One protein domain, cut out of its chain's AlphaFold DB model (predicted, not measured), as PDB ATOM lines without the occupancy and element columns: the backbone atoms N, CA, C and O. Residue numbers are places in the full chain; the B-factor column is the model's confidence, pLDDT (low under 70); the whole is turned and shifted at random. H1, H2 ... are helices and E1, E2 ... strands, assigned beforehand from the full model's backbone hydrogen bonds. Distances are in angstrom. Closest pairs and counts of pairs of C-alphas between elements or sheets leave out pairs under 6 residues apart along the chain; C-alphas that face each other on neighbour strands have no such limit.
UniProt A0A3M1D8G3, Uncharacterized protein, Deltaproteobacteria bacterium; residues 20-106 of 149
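Overview. This is residues 20 to 106 of the 149 residues of an uncharacterized protein of Deltaproteobacteria bacterium (UniProt A0A3M1D8G3). One strongly twisted sheet of six strands curls round the short helix H1, and the loop of residues 53 to 58 sticks out from this body. The 87 printed residues hold, in chain order, E1, H1, E2, E3, E4, E5 and E6. The sheet runs E3, E2, E1, E6, E4, E5, antiparallel throughout. The class is mostly strand, with under half of the residues, 41, in named elements. The whole is compact, with a radius of gyration of the C-alphas of 13.2 A and spans of 41 by 30 by 22 A.

Arrangement. Start at E1, residues 21 to 25, antiparallel to E6, residues 99 to 106; look for N 23 and O 104, 2.9 A apart. H1, residues 27 to 33, is on the sheet; its closest C-alphas to E2, residues 43 to 49, are those of Asp 29 and Ile 45, 5.6 A apart. In H1, 0 of 3 O i to N i+4 pairs are within hydrogen-bond range, against 3 of 4 O i to N i+3 pairs. E2 is staggered: residues 47 to 49 pair with E1, N 48 to O 24 at 2.8 A, and residues 43 to 47 pair with E3, residues 64 to 68, N 45 to O 66 at 2.9 A, a hairpin. E4, residues 74 to 78, is the antiparallel neighbour of E6, with N 75 and O 103 within hydrogen-bond range at 2.8 A, and forms a hairpin with E5, residues 83 to 86, with N 76 and O 84 within hydrogen-bond range at 2.9 A. E3 and E5 are the edge strands and are apart.

Along the chain. Find C-alpha 21 at (79.650, 150.111, 108.782), where E1 begins; it runs 13.0 A. H1 spans 11.0 A, E2 17.8 A, E3 12.1 A, E4 12.4 A and E5 10.0 A. E6, 20.1 A, ends at C-alpha 106, (83.741, 147.296, 107.599).

Size, cuts and confidence. The C-alphas farthest apart, Cys 57 and Arg 94, are 41.3 A apart. The printed part has no cut; the links E2 to E3 and E5 to E6 are long. Look for pLDDT under 70 at residues 20, 51 to 61, 92 and 94 to 97.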
ATOM      1  N   ALA A  20      79.926 152.911 105.215       57.28
ATOM      2  CA  ALA A  20      81.019 152.333 105.987       57.28
ATOM      3  C   ALA A  20      80.539 151.945 107.394       57.28
ATOM      4  O   ALA A  20      80.649 152.725 108.343       57.28
ATOM      5  N   THR A  21      80.006 150.733 107.508       76.44
ATOM      6  CA  THR A  21      79.650 150.111 108.782       76.44
ATOM      7  C   THR A  21      80.898 149.924 109.645       76.44
ATOM      8  O   THR A  21      82.037 149.931 109.163       76.44
ATOM      9  N   ARG A  22      80.699 149.785 110.955       86.50
ATOM     10  CA  ARG A  22      81.748 149.320 111.863       86.50
ATOM     11  C   ARG A  22      81.545 147.839 112.142       86.50
ATOM     12  O   ARG A  22      80.421 147.349 112.084       86.50
ATOM     13  N   ALA A  23      82.618 147.132 112.456       89.62
ATOM     14  CA  ALA A  23      82.543 145.793 113.019       89.62
ATOM     15  C   ALA A  23      83.238 145.796 114.379       89.62
ATOM     16  O   ALA A  23      84.366 146.277 114.496       89.62
ATOM     17  N   THR A  24      82.569 145.280 115.405       92.38
ATOM     18  CA  THR A  24      83.149 145.123 116.743       92.38
ATOM     19  C   THR A  24      84.114 143.942 116.725       92.38
ATOM     20  O   THR A  24      83.780 142.889 116.186       92.38
ATOM     21  N   VAL A  25      85.308 144.101 117.289       93.88
ATOM     22  CA  VAL A  25      86.300 143.023 117.409       93.88
ATOM     23  C   VAL A  25      85.983 142.168 118.638       93.88
ATOM     24  O   VAL A  25      85.543 142.689 119.662       93.88
ATOM     25  N   HIS A  26      86.187 140.855 118.547       94.88
ATOM     26  CA  HIS A  26      85.965 139.944 119.669       94.88
ATOM     27  C   HIS A  26      86.918 140.266 120.837       94.88
ATOM     28  O   HIS A  26      88.115 140.420 120.583       94.88
ATOM     29  N   PRO A  27      86.455 140.306 122.106       92.31
ATOM     30  CA  PRO A  27      87.289 140.652 123.262       92.31
ATOM     31  C   PRO A  27      88.626 139.891 123.344       92.31
ATOM     32  O   PRO A  27      89.680 140.523 123.369       92.31
ATOM     33  N   ASP A  28      88.623 138.553 123.263       93.94
ATOM     34  CA  ASP A  28      89.861 137.742 123.280       93.94
ATOM     35  C   ASP A  28      90.816 138.005 122.099       93.94
ATOM     36  O   ASP A  28      91.980 137.604 122.139       93.94
ATOM     37  N   ASP A  29      90.347 138.656 121.033       94.81
ATOM     38  CA  ASP A  29      91.164 138.984 119.867       94.81
ATOM     39  C   ASP A  29      91.739 140.410 119.939       94.81
ATOM     40  O   ASP A  29      92.658 140.729 119.184       94.81
ATOM     41  N   VAL A  30      91.291 141.244 120.891       92.12
ATOM     42  CA  VAL A  30      91.840 142.594 121.122       92.12
ATOM     43  C   VAL A  30      93.334 142.524 121.439       92.12
ATOM     44  O   VAL A  30      94.140 143.195 120.796       92.12
ATOM     45  N   VAL A  31      93.722 141.630 122.352       91.00
ATOM     46  CA  VAL A  31      95.123 141.429 122.772       91.00
ATOM     47  C   VAL A  31      96.034 140.873 121.668       91.00
ATOM     48  O   VAL A  31      97.252 140.884 121.821       91.00
ATOM     49  N   LYS A  32      95.476 140.397 120.544       91.88
ATOM     50  CA  LYS A  32      96.252 139.901 119.391       91.88
ATOM     51  C   LYS A  32      96.730 141.021 118.467       91.88
ATOM     52  O   LYS A  32      97.658 140.804 117.691       91.88
ATOM     53  N   VAL A  33      96.081 142.186 118.520       90.56
ATOM     54  CA  VAL A  33      96.356 143.341 117.646       90.56
ATOM     55  C   VAL A  33      96.651 144.624 118.420       90.56
ATOM     56  O   VAL A  33      97.176 145.569 117.832       90.56
ATOM     57  N   PHE A  34      96.359 144.667 119.724       89.31
ATOM     58  CA  PHE A  34      96.640 145.800 120.595       89.31
ATOM     59  C   PHE A  34      97.404 145.379 121.872       89.31
ATOM     60  O   PHE A  34      96.825 144.704 122.725       89.31
ATOM     61  N   PRO A  35      98.668 145.816 122.061       89.88
ATOM     62  CA  PRO A  35      99.532 146.464 121.068       89.88
ATOM     63  C   PRO A  35      99.911 145.492 119.938       89.88
ATOM     64  O   PRO A  35      99.989 144.284 120.145       89.88
ATOM     65  N   TRP A  36     100.174 146.017 118.742       91.44
ATOM     66  CA  TRP A  36     100.452 145.175 117.577       91.44
ATOM     67  C   TRP A  36     101.752 144.349 117.716       91.44
ATOM     68  O   TRP A  36     102.799 144.915 118.060       91.44
ATOM     69  N   PRO A  37     101.729 143.036 117.411       90.31
ATOM     70  CA  PRO A  37     102.910 142.170 117.458       90.31
ATOM     71  C   PRO A  37     103.932 142.536 116.369       90.31
ATOM     72  O   PRO A  37     103.619 142.575 115.180       90.31
ATOM     73  N   ARG A  38     105.178 142.813 116.775       86.56
ATOM     74  CA  ARG A  38     106.241 143.359 115.899       86.56
ATOM     75  C   ARG A  38     106.645 142.442 114.741       86.56
ATOM     76  O   ARG A  38     107.193 142.922 113.757       86.56
ATOM     77  N   ASP A  39     106.420 141.146 114.898       89.25
ATOM     78  CA  ASP A  39     106.793 140.063 113.992       89.25
ATOM     79  C   ASP A  39     105.736 139.766 112.913       89.25
ATOM     80  O   ASP A  39     106.022 139.022 111.977       89.25
ATOM     81  N   LYS A  40     104.523 140.337 113.004       90.50
ATOM     82  CA  LYS A  40     103.395 139.952 112.136       90.50
ATOM     83  C   LYS A  40     102.953 141.076 111.207       90.50
ATOM     84  O   LYS A  40     102.581 142.156 111.655       90.50
ATOM     85  N   GLN A  41     102.891 140.774 109.911       92.31
ATOM     86  CA  GLN A  41     102.267 141.637 108.895       92.31
ATOM     87  C   GLN A  41     100.754 141.399 108.750       92.31
ATOM     88  O   GLN A  41     100.047 142.199 108.140       92.31
ATOM     89  N   LYS A  42     100.243 140.300 109.316       93.69
ATOM     90  CA  LYS A  42      98.850 139.869 109.195       93.69
ATOM     91  C   LYS A  42      98.430 139.138 110.470       93.69
ATOM     92  O   LYS A  42      99.191 138.323 110.990       93.69
ATOM     93  N   VAL A  43      97.240 139.437 110.983       93.75
ATOM     94  CA  VAL A  43      96.654 138.792 112.170       93.75
ATOM     95  C   VAL A  43      95.198 138.461 111.872       93.75
ATOM     96  O   VAL A  43      94.455 139.323 111.413       93.75
ATOM     97  N   GLU A  44      94.777 137.227 112.139       95.19
ATOM     98  CA  GLU A  44      93.364 136.850 112.075       95.19
ATOM     99  C   GLU A  44      92.647 137.198 113.381       95.19
ATOM    100  O   GLU A  44      93.073 136.802 114.471       95.19
ATOM    101  N   ILE A  45      91.536 137.919 113.254       95.12
ATOM    102  CA  ILE A  45      90.646 138.298 114.350       95.12
ATOM    103  C   ILE A  45      89.201 137.938 114.003       95.12
ATOM    104  O   ILE A  45      88.823 137.904 112.832       95.12
ATOM    105  N   ARG A  46      88.375 137.689 115.017       94.38
ATOM    106  CA  ARG A  46      86.924 137.592 114.879       94.38
ATOM    107  C   ARG A  46      86.314 138.984 114.972       94.38
ATOM    108  O   ARG A  46      86.601 139.730 115.911       94.38
ATOM    109  N   VAL A  47      85.439 139.315 114.031       91.88
ATOM    110  CA  VAL A  47      84.689 140.572 114.014       91.88
ATOM    111  C   VAL A  47      83.200 140.311 113.860       91.88
ATOM    112  O   VAL A  47      82.794 139.334 113.239       91.88
ATOM    113  N   LYS A  48      82.381 141.181 114.441       89.69
ATOM    114  CA  LYS A  48      80.925 141.160 114.325       89.69
ATOM    115  C   LYS A  48      80.479 142.452 113.641       89.69
ATOM    116  O   LYS A  48      80.547 143.510 114.276       89.69
ATOM    117  N   PRO A  49      80.068 142.405 112.361       86.19
ATOM    118  CA  PRO A  49      79.535 143.567 111.661       86.19
ATOM    119  C   PRO A  49      78.348 144.172 112.417       86.19
ATOM    120  O   PRO A  49      77.425 143.460 112.819       86.19
ATOM    121  N   GLN A  50      78.359 145.490 112.615       77.69
ATOM    122  CA  GLN A  50      77.220 146.216 113.168       77.69
ATOM    123  C   GLN A  50      76.204 146.439 112.048       77.69
ATOM    124  O   GLN A  50      76.319 147.373 111.250       77.69
ATOM    125  N   THR A  51      75.201 145.566 111.981       66.81
ATOM    126  CA  THR A  51      74.026 145.767 111.136       66.81
ATOM    127  C   THR A  51      73.146 146.860 111.740       66.81
ATOM    128  O   THR A  51      72.488 146.675 112.761       66.81
ATOM    129  N   THR A  52      73.115 148.030 111.104       58.81
ATOM    130  CA  THR A  52      72.065 149.024 111.354       58.81
ATOM    131  C   THR A  52      70.703 148.464 110.938       58.81
ATOM    132  O   THR A  52      70.623 147.598 110.068       58.81
ATOM    133  N   ALA A  53      69.616 148.990 111.515       54.31
ATOM    134  CA  ALA A  53      68.249 148.496 111.297       54.31
ATOM    135  C   ALA A  53      67.822 148.400 109.812       54.31
ATOM    136  O   ALA A  53      66.974 147.580 109.479       54.31
ATOM    137  N   ALA A  54      68.438 149.189 108.925       55.72
ATOM    138  CA  ALA A  54      68.218 149.168 107.476       55.72
ATOM    139  C   ALA A  54      68.912 148.006 106.723       55.72
ATOM    140  O   ALA A  54      68.680 147.840 105.532       55.72
ATOM    141  N   ASN A  55      69.771 147.224 107.390       52.22
ATOM    142  CA  ASN A  55      70.583 146.139 106.811       52.22
ATOM    143  C   ASN A  55      70.397 144.796 107.558       52.22
ATOM    144  O   ASN A  55      71.230 143.891 107.480       52.22
ATOM    145  N   THR A  56      69.306 144.664 108.314       51.16
ATOM    146  CA  THR A  56      68.992 143.519 109.192       51.16
ATOM    147  C   THR A  56      68.735 142.204 108.457       51.16
ATOM    148  O   THR A  56      68.865 141.146 109.065       51.16
ATOM    149  N   CYS A  57      68.421 142.239 107.161       50.53
ATOM    150  CA  CYS A  57      68.001 141.060 106.398       50.53
ATOM    151  C   CYS A  57      69.128 140.078 106.016       50.53
ATOM    152  O   CYS A  57      68.815 139.013 105.492       50.53
ATOM    153  N   VAL A  58      70.413 140.419 106.212       50.62
ATOM    154  CA  VAL A  58      71.540 139.659 105.615       50.62
ATOM    155  C   VAL A  58      72.550 139.111 106.634       50.62
ATOM    156  O   VAL A  58      73.121 138.051 106.399       50.62
ATOM    157  N   TRP A  59      72.766 139.771 107.780       53.59
ATOM    158  CA  TRP A  59      73.814 139.384 108.743       53.59
ATOM    159  C   TRP A  59      73.241 139.103 110.139       53.59
ATOM    160  O   TRP A  59      73.025 140.016 110.939       53.59
ATOM    161  N   LEU A  60      73.062 137.818 110.465       56.53
ATOM    162  CA  LEU A  60      72.585 137.317 111.766       56.53
ATOM    163  C   LEU A  60      73.651 137.394 112.884       56.53
ATOM    164  O   LEU A  60      73.820 136.474 113.679       56.53
ATOM    165  N   GLY A  61      74.384 138.510 112.962       63.22
ATOM    166  CA  GLY A  61      75.261 138.852 114.087       63.22
ATOM    167  C   GLY A  61      76.345 137.820 114.431       63.22
ATOM    168  O   GLY A  61      76.770 137.769 115.590       63.22
ATOM    169  N   SER A  62      76.756 137.001 113.464       81.12
ATOM    170  CA  SER A  62      77.817 136.005 113.583       81.12
ATOM    171  C   SER A  62      79.197 136.656 113.719       81.12
ATOM    172  O   SER A  62      79.424 137.788 113.294       81.12
ATOM    173  N   TRP A  63      80.126 135.916 114.324       88.06
ATOM    174  CA  TRP A  63      81.541 136.273 114.355       88.06
ATOM    175  C   TRP A  63      82.232 135.761 113.094       88.06
ATOM    176  O   TRP A  63      82.245 134.557 112.842       88.06
ATOM    177  N   GLU A  64      82.852 136.658 112.338       87.69
ATOM    178  CA  GLU A  64      83.583 136.336 111.114       87.69
ATOM    179  C   GLU A  64      85.084 136.438 111.329       87.69
ATOM    180  O   GLU A  64      85.560 137.395 111.937       87.69
ATOM    181  N   LYS A  65      85.841 135.467 110.814       91.75
ATOM    182  CA  LYS A  65      87.305 135.528 110.822       91.75
ATOM    183  C   LYS A  65      87.783 136.414 109.683       91.75
ATOM    184  O   LYS A  65      87.501 136.138 108.522       91.75
ATOM    185  N   VAL A  66      88.535 137.452 110.026       91.31
ATOM    186  CA  VAL A  66      89.053 138.439 109.083       91.31
ATOM    187  C   VAL A  66      90.521 138.677 109.385       91.31
ATOM    188  O   VAL A  66      90.915 138.858 110.539       91.31
ATOM    189  N   ALA A  67      91.336 138.691 108.337       93.12
ATOM    190  CA  ALA A  67      92.738 139.036 108.450       93.12
ATOM    191  C   ALA A  67      92.928 140.557 108.365       93.12
ATOM    192  O   ALA A  67      92.591 141.183 107.362       93.12
ATOM    193  N   VAL A  68      93.499 141.136 109.417       92.94
ATOM    194  CA  VAL A  68      93.874 142.552 109.503       92.94
ATOM    195  C   VAL A  68      95.388 142.721 109.402       92.94
ATOM    196  O   VAL A  68      96.152 141.789 109.654       92.94
ATOM    197  N   THR A  69      95.823 143.922 109.030       94.12
ATOM    198  CA  THR A  69      97.229 144.292 108.771       94.12
ATOM    199  C   THR A  69      97.638 145.518 109.603       94.12
ATOM    200  O   THR A  69      96.757 146.228 110.094       94.12
ATOM    201  N   PRO A  70      98.937 145.868 109.705       92.31
ATOM    202  CA  PRO A  70      99.391 147.083 110.391       92.31
ATOM    203  C   PRO A  70      98.786 148.396 109.865       92.31
ATOM    204  O   PRO A  70      98.807 149.406 110.570       92.31
ATOM    205  N   GLN A  71      98.257 148.405 108.637       92.44
ATOM    206  CA  GLN A  71      97.571 149.556 108.032       92.44
ATOM    207  C   GLN A  71      96.093 149.665 108.449       92.44
ATOM    208  O   GLN A  71      95.446 150.687 108.212       92.44
ATOM    209  N   THR A  72      95.546 148.629 109.090       91.62
ATOM    210  CA  THR A  72      94.165 148.623 109.582       91.62
ATOM    211  C   THR A  72      94.021 149.626 110.721       91.62
ATOM    212  O   THR A  72      94.829 149.658 111.648       91.62
ATOM    213  N   THR A  73      92.991 150.471 110.647       92.31
ATOM    214  CA  THR A  73      92.684 151.433 111.710       92.31
ATOM    215  C   THR A  73      91.623 150.861 112.638       92.31
ATOM    216  O   THR A  73      90.495 150.601 112.219       92.31
ATOM    217  N   PHE A  74      92.006 150.706 113.900       92.06
ATOM    218  CA  PHE A  74      91.161 150.290 115.006       92.06
ATOM    219  C   PHE A  74      90.638 151.535 115.728       92.06
ATOM    220  O   PHE A  74      91.409 152.423 116.088       92.06
ATOM    221  N   PHE A  75      89.332 151.614 115.949       92.75
ATOM    222  CA  PHE A  75      88.710 152.608 116.815       92.75
ATOM    223  C   PHE A  75      88.560 151.983 118.196       92.75
ATOM    224  O   PHE A  75      87.831 151.009 118.359       92.75
ATOM    225  N   ILE A  76      89.287 152.515 119.168       91.50
ATOM    226  CA  ILE A  76      89.389 151.960 120.514       91.50
ATOM    227  C   ILE A  76      88.664 152.889 121.486       91.50
ATOM    228  O   ILE A  76      88.814 154.110 121.393       91.50
ATOM    229  N   THR A  77      87.911 152.306 122.419       91.81
ATOM    230  CA  THR A  77      87.413 152.983 123.621       91.81
ATOM    231  C   THR A  77      88.188 152.462 124.832       91.81
ATOM    232  O   THR A  77      88.301 151.247 125.013       91.81
ATOM    233  N   ASP A  78      88.736 153.359 125.654       90.88
ATOM    234  CA  ASP A  78      89.331 152.989 126.946       90.88
ATOM    235  C   ASP A  78      88.274 152.865 128.059       90.88
ATOM    236  O   ASP A  78      87.125 153.286 127.907       90.88
ATOM    237  N   GLN A  79      88.672 152.324 129.214       89.19
ATOM    238  CA  GLN A  79      87.816 152.246 130.410       89.19
ATOM    239  C   GLN A  79      87.333 153.610 130.949       89.19
ATOM    240  O   GLN A  79      86.424 153.647 131.775       89.19
ATOM    241  N   ALA A  80      87.907 154.733 130.502       89.50
ATOM    242  CA  ALA A  80      87.442 156.081 130.836       89.50
ATOM    243  C   ALA A  80      86.438 156.634 129.799       89.50
ATOM    244  O   ALA A  80      86.086 157.815 129.850       89.50
ATOM    245  N   GLY A  81      85.994 155.810 128.841       88.88
ATOM    246  CA  GLY A  81      85.061 156.181 127.778       88.88
ATOM    247  C   GLY A  81      85.678 157.019 126.652       88.88
ATOM    248  O   GLY A  81      84.954 157.476 125.762       88.88
ATOM    249  N   LYS A  82      86.999 157.245 126.654       88.94
ATOM    250  CA  LYS A  82      87.677 158.045 125.626       88.94
ATOM    251  C   LYS A  82      87.881 157.212 124.372       88.94
ATOM    252  O   LYS A  82      88.354 156.080 124.431       88.94
ATOM    253  N   LYS A  83      87.566 157.810 123.224       90.06
ATOM    254  CA  LYS A  83      87.661 157.175 121.907       90.06
ATOM    255  C   LYS A  83      88.861 157.710 121.139       90.06
ATOM    256  O   LYS A  83      89.022 158.923 121.024       90.06
ATOM    257  N   PHE A  84      89.670 156.822 120.572       89.56
ATOM    258  CA  PHE A  84      90.810 157.185 119.728       89.56
ATOM    259  C   PHE A  84      90.989 156.200 118.568       89.56
ATOM    260  O   PHE A  84      90.477 155.082 118.584       89.56
ATOM    261  N   ALA A  85      91.704 156.639 117.533       91.00
ATOM    262  CA  ALA A  85      92.067 155.808 116.392       91.00
ATOM    263  C   ALA A  85      93.507 155.301 116.547       91.00
ATOM    264  O   ALA A  85      94.424 156.076 116.816       91.00
ATOM    265  N   TYR A  86      93.700 154.003 116.347       90.44
ATOM    266  CA  TYR A  86      94.983 153.318 116.380       90.44
ATOM    267  C   TYR A  86      95.254 152.663 115.025       90.44
ATOM    268  O   TYR A  86      94.510 151.788 114.590       90.44
ATOM    269  N   THR A  87      96.336 153.070 114.365       92.56
ATOM    270  CA  THR A  87      96.859 152.407 113.164       92.56
ATOM    271  C   THR A  87      98.287 151.956 113.482       92.56
ATOM    272  O   THR A  87      99.159 152.826 113.589       92.56
ATOM    273  N   PRO A  88      98.558 150.648 113.653       90.81
ATOM    274  CA  PRO A  88      99.866 150.146 114.077       90.81
ATOM    275  C   PRO A  88     101.055 150.694 113.276       90.81
ATOM    276  O   PRO A  88     102.065 151.080 113.862       90.81
ATOM    277  N   ALA A  89     100.914 150.795 111.951       89.69
ATOM    278  CA  ALA A  89     101.949 151.300 111.049       89.69
ATOM    279  C   ALA A  89     102.244 152.804 111.200       89.69
ATOM    280  O   ALA A  89     103.306 153.260 110.784       89.69
ATOM    281  N   ARG A  90     101.317 153.589 111.769       85.88
ATOM    282  CA  ARG A  90     101.450 155.052 111.923       85.88
ATOM    283  C   ARG A  90     101.817 155.467 113.342       85.88
ATOM    284  O   ARG A  90     102.477 156.482 113.529       85.88
ATOM    285  N   ALA A  91     101.380 154.699 114.337       77.50
ATOM    286  CA  ALA A  91     101.623 154.980 115.742       77.50
ATOM    287  C   ALA A  91     101.954 153.685 116.488       77.50
ATOM    288  O   ALA A  91     101.068 152.923 116.867       77.50
ATOM    289  N   ALA A  92     103.239 153.461 116.767       67.75
ATOM    290  CA  ALA A  92     103.686 152.393 117.655       67.75
ATOM    291  C   ALA A  92     103.399 152.767 119.122       67.75
ATOM    292  O   ALA A  92     104.305 153.151 119.868       67.75
ATOM    293  N   ILE A  93     102.127 152.709 119.532       70.88
ATOM    294  CA  ILE A  93     101.721 153.077 120.890       70.88
ATOM    295  C   ILE A  93     102.301 152.071 121.893       70.88
ATOM    296  O   ILE A  93     102.007 150.880 121.843       70.88
ATOM    297  N   ARG A  94     103.157 152.560 122.801       61.44
ATOM    298  CA  ARG A  94     103.923 151.717 123.739       61.44
ATOM    299  C   ARG A  94     103.216 151.454 125.071       61.44
ATOM    300  O   ARG A  94     103.592 150.514 125.762       61.44
ATOM    301  N   ARG A  95     102.246 152.293 125.450       60.62
ATOM    302  CA  ARG A  95     101.419 152.180 126.664       60.62
ATOM    303  C   ARG A  95     100.093 152.900 126.447       60.62
ATOM    304  O   ARG A  95     100.118 154.045 126.007       60.62
ATOM    305  N   LEU A  96      98.983 152.269 126.816       63.62
ATOM    306  CA  LEU A  96      97.678 152.906 127.003       63.62
ATOM    307  C   LEU A  96      96.957 152.269 128.193       63.62
ATOM    308  O   LEU A  96      97.353 151.201 128.665       63.62
ATOM    309  N   ALA A  97      95.918 152.956 128.668       67.38
ATOM    310  CA  ALA A  97      94.953 152.415 129.618       67.38
ATOM    311  C   ALA A  97      94.284 151.138 129.060       67.38
ATOM    312  O   ALA A  97      94.314 150.925 127.842       67.38
ATOM    313  N   PRO A  98      93.681 150.289 129.916       83.38
ATOM    314  CA  PRO A  98      93.006 149.082 129.457       83.38
ATOM    315  C   PRO A  98      91.940 149.401 128.403       83.38
ATOM    316  O   PRO A  98      91.148 150.336 128.557       83.38
ATOM    317  N   VAL A  99      91.949 148.616 127.327       87.88
ATOM    318  CA  VAL A  99      90.955 148.696 126.255       87.88
ATOM    319  C   VAL A  99      89.666 148.044 126.734       87.88
ATOM    320  O   VAL A  99      89.693 146.903 127.189       87.88
ATOM    321  N   ASP A 100      88.559 148.767 126.607       90.38
ATOM    322  CA  ASP A 100      87.219 148.274 126.923       90.38
ATOM    323  C   ASP A 100      86.548 147.699 125.666       90.38
ATOM    324  O   ASP A 100      86.163 146.532 125.619       90.38
ATOM    325  N   THR A 101      86.500 148.490 124.589       92.00
ATOM    326  CA  THR A 101      85.945 148.065 123.296       92.00
ATOM    327  C   THR A 101      86.843 148.460 122.133       92.00
ATOM    328  O   THR A 101      87.561 149.462 122.175       92.00
ATOM    329  N   MET A 102      86.788 147.669 121.060       93.00
ATOM    330  CA  MET A 102      87.515 147.939 119.826       93.00
ATOM    331  C   MET A 102      86.654 147.621 118.605       93.00
ATOM    332  O   MET A 102      85.987 146.589 118.537       93.00
ATOM    333  N   GLU A 103      86.697 148.509 117.623       93.81
ATOM    334  CA  GLU A 103      85.952 148.421 116.374       93.81
ATOM    335  C   GLU A 103      86.894 148.630 115.185       93.81
ATOM    336  O   GLU A 103      87.892 149.342 115.283       93.81
ATOM    337  N   ILE A 104      86.556 148.070 114.029       92.06
ATOM    338  CA  ILE A 104      87.217 148.365 112.753       92.06
ATOM    339  C   ILE A 104      86.208 148.881 111.730       92.06
ATOM    340  O   ILE A 104      84.997 148.705 111.878       92.06
ATOM    341  N   ARG A 105      86.705 149.516 110.666       89.06
ATOM    342  CA  ARG A 105      85.888 149.857 109.496       89.06
ATOM    343  C   ARG A 105      85.545 148.585 108.711       89.06
ATOM    344  O   ARG A 105      86.430 147.772 108.459       89.06
ATOM    345  N   TRP A 106      84.284 148.453 108.307       84.81
ATOM    346  CA  TRP A 106      83.741 147.296 107.599       84.81
ATOM    347  C   TRP A 106      83.122 147.697 106.239       84.81
ATOM    348  O   TRP A 106      82.518 148.773 106.147       84.81
TER     349      TRP A 106